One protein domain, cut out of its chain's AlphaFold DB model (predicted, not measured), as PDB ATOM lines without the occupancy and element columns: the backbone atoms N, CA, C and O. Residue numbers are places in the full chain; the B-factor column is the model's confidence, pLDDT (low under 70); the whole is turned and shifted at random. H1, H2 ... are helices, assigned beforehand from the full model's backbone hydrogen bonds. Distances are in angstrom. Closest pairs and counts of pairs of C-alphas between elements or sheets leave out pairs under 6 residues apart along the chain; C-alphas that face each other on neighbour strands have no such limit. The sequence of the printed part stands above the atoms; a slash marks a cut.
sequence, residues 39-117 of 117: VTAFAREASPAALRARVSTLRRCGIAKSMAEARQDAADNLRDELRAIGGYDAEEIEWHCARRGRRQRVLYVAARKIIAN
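This is residues 39 to 117 of the 117 residues of an uncharacterized protein of Bradyrhizobium sp. Leo170 (UniProt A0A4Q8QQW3). One long helix, H3, makes the spine: short H1 runs beside its inner part, H2 makes a corner with its first end, and H4 packs at a slant on its second half. Beyond H4, the short H5 and then H6 make an end piece that stays away from H3, and the longest distance between C-alphas runs from Cys 61, just after H2, to Val 106 in H6. The printed part has 79 residues with six named helices, H1 to H6 in that order along the chain, and no named strand; the class is all helix. It is only just compact, close to loose, with a radius of gyration of the C-alphas of 13.8 A and spans of 38 by 30 by 20 A.

H1, residues 39 to 45, touches the hub H3, residues 67 to 85, at a shallow tilt of 25 degrees, opposite ways. The closest C-alphas are those of Phe 42 and Ala 74, 6.2 A apart, and H3 touches H1 with residues 74 to 78 alone. H2, residues 48 to 60, is close to H1 but not clearly touching, with the C-alphas of Glu 45 and Leu 51 6.6 A apart. H2 touches H3 with residues 51 to 55 alone, against residues 67 to 71 of H3; the closest C-alphas, of Leu 51 and Met 67, are 6.2 A apart. Their tilt of 68 degrees is steep, only just short of about perpendicular, and they run opposite ways. H4, residues 90 to 97, touches H3 at residues 75 to 83 of H3 alone, at a steep tilt of 49 degrees, opposite ways, with the C-alphas of Ala 75 and Cys 97 closest at 5.1 A. H5, residues 100 to 103, is close to H4 but not clearly touching: the C-alphas of Trp 95 and Arg 103 are 6.1 A apart. H6, residues 105 to 115, touches H5 only at the corner, and only just, with 3 pairs of C-alphas within 8 A; Arg 102 and Tyr 108 are closest, their C-alphas 4.9 A apart. H5 and H6 are apart from H3. The packing is mostly crossed, helices touching at more than a shallow tilt, but only just. In H1, H2, H3, H4 and H6 every O i to N i+4 pair is within hydrogen-bond range; H5 is too short for such a pair.

H1 begins at C-alpha 39 at (9.406, -36.060, 18.279) and is 9.9 A long from first to last C-alpha. H2 measures 18.3 A, and H3 27.4 A, ending at C-alpha 85 at (20.086, -41.054, 15.943). H4 measures 10.5 A, H5 5.3 A and H6 15.7 A, ending at C-alpha 115 at (1.850, -37.907, -4.040).

The two C-alphas farthest apart, of Cys 61 and Val 106, are 39.9 A apart. The printed part has no cut and ends at residue 117, the chain's last. The link from H2 to H3 is short, the other links are tight, and no link is long. The mean pLDDT of the printed part is 86.2, and residues 115 to 117 are under 70.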
ATOM      1  N   VAL A  39      10.840 -35.973  18.586       87.06
ATOM      2  CA  VAL A  39       9.406 -36.060  18.279       87.06
ATOM      3  C   VAL A  39       8.591 -35.051  19.095       87.06
ATOM      4  O   VAL A  39       7.620 -34.485  18.583       87.06
ATOM      5  N   THR A  40       8.971 -34.801  20.349       86.88
ATOM      6  CA  THR A  40       8.306 -33.806  21.203       86.88
ATOM      7  C   THR A  40       8.574 -32.380  20.725       86.88
ATOM      8  O   THR A  40       7.639 -31.573  20.669       86.88
ATOM      9  N   ALA A  41       9.815 -32.067  20.346       89.69
ATOM     10  CA  ALA A  41      10.199 -30.785  19.765       89.69
ATOM     11  C   ALA A  41       9.419 -30.533  18.471       89.69
ATOM     12  O   ALA A  41       8.696 -29.541  18.372       89.69
ATOM     13  N   PHE A  42       9.413 -31.504  17.555       91.38
ATOM     14  CA  PHE A  42       8.614 -31.432  16.338       91.38
ATOM     15  C   PHE A  42       7.123 -31.219  16.621       91.38
ATOM     16  O   PHE A  42       6.479 -30.388  15.982       91.38
ATOM     17  N   ALA A  43       6.535 -31.939  17.581       87.88
ATOM     18  CA  ALA A  43       5.119 -31.774  17.912       87.88
ATOM     19  C   ALA A  43       4.790 -30.349  18.394       87.88
ATOM     20  O   ALA A  43       3.717 -29.824  18.076       87.88
ATOM     21  N   ARG A  44       5.711 -29.721  19.133       90.25
ATOM     22  CA  ARG A  44       5.596 -28.327  19.579       90.25
ATOM     23  C   ARG A  44       5.741 -27.354  18.412       90.25
ATOM     24  O   ARG A  44       4.855 -26.520  18.214       90.25
ATOM     25  N   GLU A  45       6.799 -27.490  17.620       91.12
ATOM     26  CA  GLU A  45       7.118 -26.601  16.495       91.12
ATOM     27  C   GLU A  45       6.096 -26.683  15.363       91.12
ATOM     28  O   GLU A  45       5.690 -25.671  14.796       91.12
ATOM     29  N   ALA A  46       5.618 -27.889  15.069       90.44
ATOM     30  CA  ALA A  46       4.667 -28.148  14.001       90.44
ATOM     31  C   ALA A  46       3.203 -27.965  14.448       90.44
ATOM     32  O   ALA A  46       2.276 -28.295  13.691       90.44
ATOM     33  N   SER A  47       2.975 -27.464  15.669       90.12
ATOM     34  CA  SER A  47       1.648 -27.104  16.167       90.12
ATOM     35  C   SER A  47       1.088 -25.888  15.412       90.12
ATOM     36  O   SER A  47       1.844 -25.005  15.003       90.12
ATOM     37  N   PRO A  48      -0.245 -25.769  15.236       90.38
ATOM     38  CA  PRO A  48      -0.826 -24.625  14.535       90.38
ATOM     39  C   PRO A  48      -0.452 -23.272  15.150       90.38
ATOM     40  O   PRO A  48      -0.289 -22.299  14.421       90.38
ATOM     41  N   ALA A  49      -0.316 -23.205  16.478       93.31
ATOM     42  CA  ALA A  49       0.062 -21.983  17.180       93.31
ATOM     43  C   ALA A  49       1.517 -21.586  16.884       93.31
ATOM     44  O   ALA A  49       1.760 -20.452  16.473       93.31
ATOM     45  N   ALA A  50       2.460 -22.526  17.012       92.62
ATOM     46  CA  ALA A  50       3.874 -22.272  16.742       92.62
ATOM     47  C   ALA A  50       4.123 -21.919  15.269       92.62
ATOM     48  O   ALA A  50       4.817 -20.946  14.975       92.62
ATOM     49  N   LEU A  51       3.483 -22.633  14.340       93.94
ATOM     50  CA  LEU A  51       3.592 -22.345  12.910       93.94
ATOM     51  C   LEU A  51       3.040 -20.958  12.555       93.94
ATOM     52  O   LEU A  51       3.692 -20.217  11.823       93.94
ATOM     53  N   ARG A  52       1.880 -20.565  13.104       94.81
ATOM     54  CA  ARG A  52       1.329 -19.212  12.894       94.81
ATOM     55  C   ARG A  52       2.253 -18.136  13.447       94.81
ATOM     56  O   ARG A  52       2.443 -17.117  12.788       94.81
ATOM     57  N   ALA A  53       2.827 -18.359  14.628       94.06
ATOM     58  CA  ALA A  53       3.795 -17.441  15.216       94.06
ATOM     59  C   ALA A  53       5.038 -17.304  14.322       94.06
ATOM     60  O   ALA A  53       5.411 -16.189  13.974       94.06
ATOM     61  N   ARG A  54       5.613 -18.424  13.862       93.00
ATOM     62  CA  ARG A  54       6.777 -18.447  12.961       93.00
ATOM     63  C   ARG A  54       6.502 -17.730  11.640       93.00
ATOM     64  O   ARG A  54       7.276 -16.861  11.254       93.00
ATOM     65  N   VAL A  55       5.380 -18.031  10.982       95.38
ATOM     66  CA  VAL A  55       4.961 -17.356   9.741       95.38
ATOM     67  C   VAL A  55       4.747 -15.856   9.965       95.38
ATOM     68  O   VAL A  55       5.193 -15.045   9.159       95.38
ATOM     69  N   SER A  56       4.103 -15.469  11.069       95.38
ATOM     70  CA  SER A  56       3.892 -14.060  11.426       95.38
ATOM     71  C   SER A  56       5.215 -13.318  11.623       95.38
ATOM     72  O   SER A  56       5.397 -12.235  11.068       95.38
ATOM     73  N   THR A  57       6.166 -13.914  12.346       94.94
ATOM     74  CA  THR A  57       7.506 -13.350  12.549       94.94
ATOM     75  C   THR A  57       8.251 -13.187  11.227       94.94
ATOM     76  O   THR A  57       8.729 -12.095  10.939       94.94
ATOM     77  N   LEU A  58       8.289 -14.224  10.384       93.38
ATOM     78  CA  LEU A  58       8.941 -14.159   9.070       93.38
ATOM     79  C   LEU A  58       8.330 -13.069   8.186       93.38
ATOM     80  O   LEU A  58       9.056 -12.288   7.574       93.38
ATOM     81  N   ARG A  59       7.001 -12.945   8.203       94.31
ATOM     82  CA  ARG A  59       6.293 -11.903   7.459       94.31
ATOM     83  C   ARG A  59       6.675 -10.496   7.923       94.31
ATOM     84  O   ARG A  59       6.811  -9.612   7.083       94.31
ATOM     85  N   ARG A  60       6.878 -10.276   9.229       94.62
ATOM     86  CA  ARG A  60       7.372  -8.986   9.760       94.62
ATOM     87  C   ARG A  60       8.790  -8.668   9.291       94.62
ATOM     88  O   ARG A  60       9.125  -7.501   9.150       94.62
ATOM     89  N   CYS A  61       9.590  -9.692   9.013       94.00
ATOM     90  CA  CYS A  61      10.924  -9.561   8.432       94.00
ATOM     91  C   CYS A  61      10.910  -9.459   6.893       94.00
ATOM     92  O   CYS A  61      11.969  -9.521   6.280       94.00
ATOM     93  N   GLY A  62       9.738  -9.341   6.256       94.06
ATOM     94  CA  GLY A  62       9.613  -9.272   4.795       94.06
ATOM     95  C   GLY A  62       9.751 -10.621   4.080       94.06
ATOM     96  O   GLY A  62       9.768 -10.661   2.853       94.06
ATOM     97  N   ILE A  63       9.815 -11.730   4.818       94.12
ATOM     98  CA  ILE A  63       9.950 -13.075   4.257       94.12
ATOM     99  C   ILE A  63       8.556 -13.676   4.087       94.12
ATOM    100  O   ILE A  63       7.847 -13.951   5.061       94.12
ATOM    101  N   ALA A  64       8.156 -13.904   2.838       92.38
ATOM    102  CA  ALA A  64       6.941 -14.641   2.534       92.38
ATOM    103  C   ALA A  64       7.177 -16.135   2.789       92.38
ATOM    104  O   ALA A  64       7.983 -16.765   2.110       92.38
ATOM    105  N   LYS A  65       6.478 -16.698   3.779       93.00
ATOM    106  CA  LYS A  65       6.482 -18.139   4.044       93.00
ATOM    107  C   LYS A  65       5.080 -18.618   4.380       93.00
ATOM    108  O   LYS A  65       4.396 -18.028   5.215       93.00
ATOM    109  N   SER A  66       4.639 -19.683   3.729       93.44
ATOM    110  CA  SER A  66       3.354 -20.316   3.996       93.44
ATOM    111  C   SER A  66       3.413 -21.200   5.243       93.44
ATOM    112  O   SER A  66       4.467 -21.653   5.692       93.44
ATOM    113  N   MET A  67       2.238 -21.511   5.794       92.06
ATOM    114  CA  MET A  67       2.104 -22.498   6.872       92.06
ATOM    115  C   MET A  67       2.574 -23.897   6.448       92.06
ATOM    116  O   MET A  67       3.022 -24.670   7.292       92.06
ATOM    117  N   ALA A  68       2.434 -24.231   5.161       90.19
ATOM    118  CA  ALA A  68       2.865 -25.512   4.616       90.19
ATOM    119  C   ALA A  68       4.395 -25.604   4.599       90.19
ATOM    120  O   ALA A  68       4.938 -26.569   5.123       90.19
ATOM    121  N   GLU A  69       5.075 -24.567   4.108       92.12
ATOM    122  CA  GLU A  69       6.541 -24.501   4.097       92.12
ATOM    123  C   GLU A  69       7.117 -24.447   5.512       92.12
ATOM    124  O   GLU A  69       8.048 -25.174   5.823       92.12
ATOM    125  N   ALA A  70       6.533 -23.653   6.416       92.38
ATOM    126  CA  ALA A  70       6.980 -23.620   7.810       92.38
ATOM    127  C   ALA A  70       6.831 -24.987   8.504       92.38
ATOM    128  O   ALA A  70       7.636 -25.344   9.360       92.38
ATOM    129  N   ARG A  71       5.800 -25.762   8.140       91.75
ATOM    130  CA  ARG A  71       5.646 -27.137   8.621       91.75
ATOM    131  C   ARG A  71       6.653 -28.082   7.973       91.75
ATOM    132  O   ARG A  71       7.103 -28.999   8.653       91.75
ATOM    133  N   GLN A  72       6.952 -27.885   6.692       91.31
ATOM    134  CA  GLN A  72       7.937 -28.683   5.976       91.31
ATOM    135  C   GLN A  72       9.327 -28.500   6.592       91.31
ATOM    136  O   GLN A  72       9.933 -29.505   6.924       91.31
ATOM    137  N   ASP A  73       9.741 -27.268   6.911       93.00
ATOM    138  CA  ASP A  73      10.993 -27.016   7.645       93.00
ATOM    139  C   ASP A  73      11.074 -27.832   8.944       93.00
ATOM    140  O   ASP A  73      12.086 -28.452   9.246       93.00
ATOM    141  N   ALA A  74       9.996 -27.823   9.741       92.12
ATOM    142  CA  ALA A  74       9.964 -28.556  11.004       92.12
ATOM    143  C   ALA A  74      10.046 -30.076  10.772       92.12
ATOM    144  O   ALA A  74      10.635 -30.799  11.571       92.12
ATOM    145  N   ALA A  75       9.446 -30.571   9.685       92.19
ATOM    146  CA  ALA A  75       9.527 -31.977   9.305       92.19
ATOM    147  C   ALA A  75      10.925 -32.352   8.795       92.19
ATOM    148  O   ALA A  75      11.395 -33.447   9.085       92.19
ATOM    149  N   ASP A  76      11.593 -31.455   8.072       93.44
ATOM    150  CA  ASP A  76      12.958 -31.657   7.593       93.44
ATOM    151  C   ASP A  76      13.940 -31.700   8.770       93.44
ATOM    152  O   ASP A  76      14.713 -32.650   8.867       93.44
ATOM    153  N   ASN A  77      13.794 -30.795   9.745       92.69
ATOM    154  CA  ASN A  77      14.546 -30.848  11.002       92.69
ATOM    155  C   ASN A  77      14.353 -32.184  11.736       92.69
ATOM    156  O   ASN A  77      15.330 -32.820  12.125       92.69
ATOM    157  N   LEU A  78      13.104 -32.650  11.891       92.44
ATOM    158  CA  LEU A  78      12.837 -33.953  12.511       92.44
ATOM    159  C   LEU A  78      13.492 -35.093  11.720       92.44
ATOM    160  O   LEU A  78      14.033 -36.021  12.314       92.44
ATOM    161  N   ARG A  79      13.438 -35.046  10.385       93.25
ATOM    162  CA  ARG A  79      14.059 -36.064   9.533       93.25
ATOM    163  C   ARG A  79      15.565 -36.129   9.769       93.25
ATOM    164  O   ARG A  79      16.096 -37.232   9.876       93.25
ATOM    165  N   ASP A  80      16.228 -34.987   9.874       92.25
ATOM    166  CA  ASP A  80      17.667 -34.922  10.121       92.25
ATOM    167  C   ASP A  80      18.027 -35.405  11.532       92.25
ATOM    168  O   ASP A  80      18.955 -36.200  11.685       92.25
ATOM    169  N   GLU A  81      17.244 -35.032  12.550       90.88
ATOM    170  CA  GLU A  81      17.421 -35.531  13.920       90.88
ATOM    171  C   GLU A  81      17.260 -37.055  14.005       90.88
ATOM    172  O   GLU A  81      18.093 -37.736  14.604       90.88
ATOM    173  N   LEU A  82      16.226 -37.616  13.370       88.69
ATOM    174  CA  LEU A  82      15.991 -39.061  13.379       88.69
ATOM    175  C   LEU A  82      17.054 -39.828  12.582       88.69
ATOM    176  O   LEU A  82      17.490 -40.892  13.020       88.69
ATOM    177  N   ARG A  83      17.532 -39.276  11.458       87.94
ATOM    178  CA  ARG A  83      18.671 -39.840  10.713       87.94
ATOM    179  C   ARG A  83      19.949 -39.853  11.547       87.94
ATOM    180  O   ARG A  83      20.701 -40.818  11.469       87.94
ATOM    181  N   ALA A  84      20.185 -38.806  12.337       88.31
ATOM    182  CA  ALA A  84      21.374 -38.685  13.176       88.31
ATOM    183  C   ALA A  84      21.373 -39.640  14.381       88.31
ATOM    184  O   ALA A  84      22.444 -40.016  14.854       88.31
ATOM    185  N   ILE A  85      20.197 -40.034  14.885       83.81
ATOM    186  CA  ILE A  85      20.086 -41.054  15.943       83.81
ATOM    187  C   ILE A  85      20.477 -42.437  15.404       83.81
ATOM    188  O   ILE A  85      21.110 -43.203  16.123       83.81
ATOM    189  N   GLY A  86      20.160 -42.729  14.139       71.25
ATOM    190  CA  GLY A  86      20.353 -44.053  13.550       71.25
ATOM    191  C   GLY A  86      19.265 -45.044  13.978       71.25
ATOM    192  O   GLY A  86      18.502 -44.797  14.907       71.25
ATOM    193  N   GLY A  87      19.145 -46.158  13.253       72.62
ATOM    194  CA  GLY A  87      18.181 -47.219  13.574       72.62
ATOM    195  C   GLY A  87      16.746 -46.998  13.082       72.62
ATOM    196  O   GLY A  87      15.903 -47.844  13.356       72.62
ATOM    197  N   TYR A  88      16.481 -45.918  12.337       76.56
ATOM    198  CA  TYR A  88      15.192 -45.669  11.685       76.56
ATOM    199  C   TYR A  88      15.329 -45.699  10.170       76.56
ATOM    200  O   TYR A  88      16.220 -45.052   9.607       76.56
ATOM    201  N   ASP A  89      14.428 -46.412   9.505       80.94
ATOM    202  CA  ASP A  89      14.374 -46.391   8.050       80.94
ATOM    203  C   ASP A  89      13.681 -45.122   7.517       80.94
ATOM    204  O   ASP A  89      13.085 -44.320   8.246       80.94
ATOM    205  N   ALA A  90      13.786 -44.900   6.206       83.25
ATOM    206  CA  ALA A  90      13.195 -43.723   5.581       83.25
ATOM    207  C   ALA A  90      11.663 -43.671   5.736       83.25
ATOM    208  O   ALA A  90      11.105 -42.582   5.865       83.25
ATOM    209  N   GLU A  91      10.983 -44.818   5.744       82.88
ATOM    210  CA  GLU A  91       9.527 -44.895   5.842       82.88
ATOM    211  C   GLU A  91       9.035 -44.578   7.258       82.88
ATOM    212  O   GLU A  91       8.074 -43.820   7.418       82.88
ATOM    213  N   GLU A  92       9.719 -45.081   8.283       80.81
ATOM    214  CA  GLU A  92       9.468 -44.763   9.688       80.81
ATOM    215  C   GLU A  92       9.652 -43.269   9.949       80.81
ATOM    216  O   GLU A  92       8.790 -42.614  10.545       80.81
ATOM    217  N   ILE A  93      10.741 -42.691   9.438       86.38
ATOM    218  CA  ILE A  93      11.013 -41.262   9.587       86.38
ATOM    219  C   ILE A  93       9.917 -40.426   8.922       86.38
ATOM    220  O   ILE A  93       9.397 -39.481   9.527       86.38
ATOM    221  N   GLU A  94       9.516 -40.766   7.695       87.06
ATOM    222  CA  GLU A  94       8.425 -40.061   7.024       87.06
ATOM    223  C   GLU A  94       7.088 -40.219   7.769       87.06
ATOM    224  O   GLU A  94       6.324 -39.250   7.888       87.06
ATOM    225  N   TRP A  95       6.821 -41.395   8.343       86.69
ATOM    226  CA  TRP A  95       5.652 -41.624   9.186       86.69
ATOM    227  C   TRP A  95       5.651 -40.704  10.415       86.69
ATOM    228  O   TRP A  95       4.630 -40.075  10.724       86.69
ATOM    229  N   HIS A  96       6.795 -40.525  11.081       85.31
ATOM    230  CA  HIS A  96       6.928 -39.574  12.187       85.31
ATOM    231  C   HIS A  96       6.754 -38.118  11.729       85.31
ATOM    232  O   HIS A  96       6.111 -37.328  12.425       85.31
ATOM    233  N   CYS A  97       7.219 -37.756  10.539       86.62
ATOM    234  CA  CYS A  97       7.032 -36.414   9.977       86.62
ATOM    235  C   CYS A  97       5.570 -36.125   9.572       86.62
ATOM    236  O   CYS A  97       5.127 -34.965   9.517       86.62
ATOM    237  N   ALA A  98       4.776 -37.170   9.325       86.50
ATOM    238  CA  ALA A  98       3.396 -37.036   8.887       86.50
ATOM    239  C   ALA A  98       2.526 -36.260   9.891       86.50
ATOM    240  O   ALA A  98       2.713 -36.283  11.115       86.50
ATOM    241  N   ARG A  99       1.507 -35.564   9.367       79.31
ATOM    242  CA  ARG A  99       0.485 -34.899  10.198       79.31
ATOM    243  C   ARG A  99      -0.142 -35.917  11.144       79.31
ATOM    244  O   ARG A  99      -0.459 -37.017  10.715       79.31
ATOM    245  N   ARG A 100      -0.429 -35.517  12.389       74.00
ATOM    246  CA  ARG A 100      -1.001 -36.404  13.420       74.00
ATOM    247  C   ARG A 100      -2.206 -37.218  12.928       74.00
ATOM    248  O   ARG A 100      -2.254 -38.412  13.169       74.00
ATOM    249  N   GLY A 101      -3.123 -36.603  12.175       76.06
ATOM    250  CA  GLY A 101      -4.255 -37.314  11.564       76.06
ATOM    251  C   GLY A 101      -3.860 -38.299  10.456       76.06
ATOM    252  O   GLY A 101      -4.478 -39.341  10.319       76.06
ATOM    253  N   ARG A 102      -2.791 -38.017   9.701       79.06
ATOM    254  CA  ARG A 102      -2.254 -38.908   8.661       79.06
ATOM    255  C   ARG A 102      -1.371 -40.024   9.206       79.06
ATOM    256  O   ARG A 102      -1.100 -40.936   8.455       79.06
ATOM    257  N   ARG A 103      -0.943 -39.992  10.473       78.62
ATOM    258  CA  ARG A 103      -0.138 -41.074  11.073       78.62
ATOM    259  C   ARG A 103      -0.909 -42.391  11.230       78.62
ATOM    260  O   ARG A 103      -0.309 -43.426  11.483       78.62
ATOM    261  N   GLN A 104      -2.232 -42.409  11.067       79.44
ATOM    262  CA  GLN A 104      -2.930 -43.691  10.940       79.44
ATOM    263  C   GLN A 104      -2.450 -44.403   9.672       79.44
ATOM    264  O   GLN A 104      -2.490 -43.807   8.600       79.44
ATOM    265  N   ARG A 105      -2.036 -45.673   9.777       72.88
ATOM    266  CA  ARG A 105      -1.426 -46.437   8.670       72.88
ATOM    267  C   ARG A 105      -2.207 -46.323   7.355       72.88
ATOM    268  O   ARG A 105      -1.615 -46.056   6.317       72.88
ATOM    269  N   VAL A 106      -3.534 -46.453   7.402       76.44
ATOM    270  CA  VAL A 106      -4.409 -46.350   6.217       76.44
ATOM    271  C   VAL A 106      -4.348 -44.955   5.587       76.44
ATOM    272  O   VAL A 106      -4.173 -44.829   4.378       76.44
ATOM    273  N   LEU A 107      -4.445 -43.904   6.405       75.88
ATOM    274  CA  LEU A 107      -4.406 -42.515   5.941       75.88
ATOM    275  C   LEU A 107      -3.014 -42.117   5.442       75.88
ATOM    276  O   LEU A 107      -2.904 -41.353   4.483       75.88
ATOM    277  N   TYR A 108      -1.964 -42.651   6.066       76.50
ATOM    278  CA  TYR A 108      -0.579 -42.451   5.658       76.50
ATOM    279  C   TYR A 108      -0.327 -43.049   4.271       76.50
ATOM    280  O   TYR A 108       0.080 -42.342   3.351       76.50
ATOM    281  N   VAL A 109      -0.656 -44.335   4.105       80.06
ATOM    282  CA  VAL A 109      -0.489 -45.070   2.845       80.06
ATOM    283  C   VAL A 109      -1.322 -44.440   1.730       80.06
ATOM    284  O   VAL A 109      -0.821 -44.263   0.621       80.06
ATOM    285  N   ALA A 110      -2.572 -44.056   2.012       80.19
ATOM    286  CA  ALA A 110      -3.423 -43.372   1.041       80.19
ATOM    287  C   ALA A 110      -2.823 -42.027   0.601       80.19
ATOM    288  O   ALA A 110      -2.758 -41.745  -0.593       80.19
ATOM    289  N   ALA A 111      -2.324 -41.219   1.543       78.94
ATOM    290  CA  ALA A 111      -1.683 -39.946   1.224       78.94
ATOM    291  C   ALA A 111      -0.398 -40.127   0.401       78.94
ATOM    292  O   ALA A 111      -0.167 -39.355  -0.527       78.94
ATOM    293  N   ARG A 112       0.415 -41.147   0.704       80.12
ATOM    294  CA  ARG A 112       1.653 -41.438  -0.035       80.12
ATOM    295  C   ARG A 112       1.369 -41.854  -1.481       80.12
ATOM    296  O   ARG A 112       2.053 -41.391  -2.385       80.12
ATOM    297  N   LYS A 113       0.321 -42.653  -1.716       81.56
ATOM    298  CA  LYS A 113      -0.116 -43.037  -3.072       81.56
ATOM    299  C   LYS A 113      -0.573 -41.851  -3.924       81.56
ATOM    300  O   LYS A 113      -0.376 -41.879  -5.128       81.56
ATOM    301  N   ILE A 114      -1.170 -40.828  -3.312       78.12
ATOM    302  CA  ILE A 114      -1.620 -39.620  -4.025       78.12
ATOM    303  C   ILE A 114      -0.434 -38.758  -4.479       78.12
ATOM    304  O   ILE A 114      -0.530 -38.117  -5.510       78.12
ATOM    305  N   ILE A 115       0.666 -38.729  -3.721       68.25
ATOM    306  CA  ILE A 115       1.850 -37.907  -4.040       68.25
ATOM    307  C   ILE A 115       2.725 -38.560  -5.127       68.25
ATOM    308  O   ILE A 115       3.478 -37.869  -5.801       68.25
ATOM    309  N   ALA A 116       2.645 -39.883  -5.281       60.69
ATOM    310  CA  ALA A 116       3.452 -40.647  -6.234       60.69
ATOM    311  C   ALA A 116       2.857 -40.735  -7.658       60.69
ATOM    312  O   ALA A 116       3.493 -41.335  -8.521       60.69
ATOM    313  N   ASN A 117       1.664 -40.172  -7.888       48.03
ATOM    314  CA  ASN A 117       0.980 -40.078  -9.185       48.03
ATOM    315  C   ASN A 117       0.901 -38.617  -9.631       48.03
ATOM    316  O   ASN A 117       0.929 -38.388 -10.858       48.03
TER     317      ASN A 117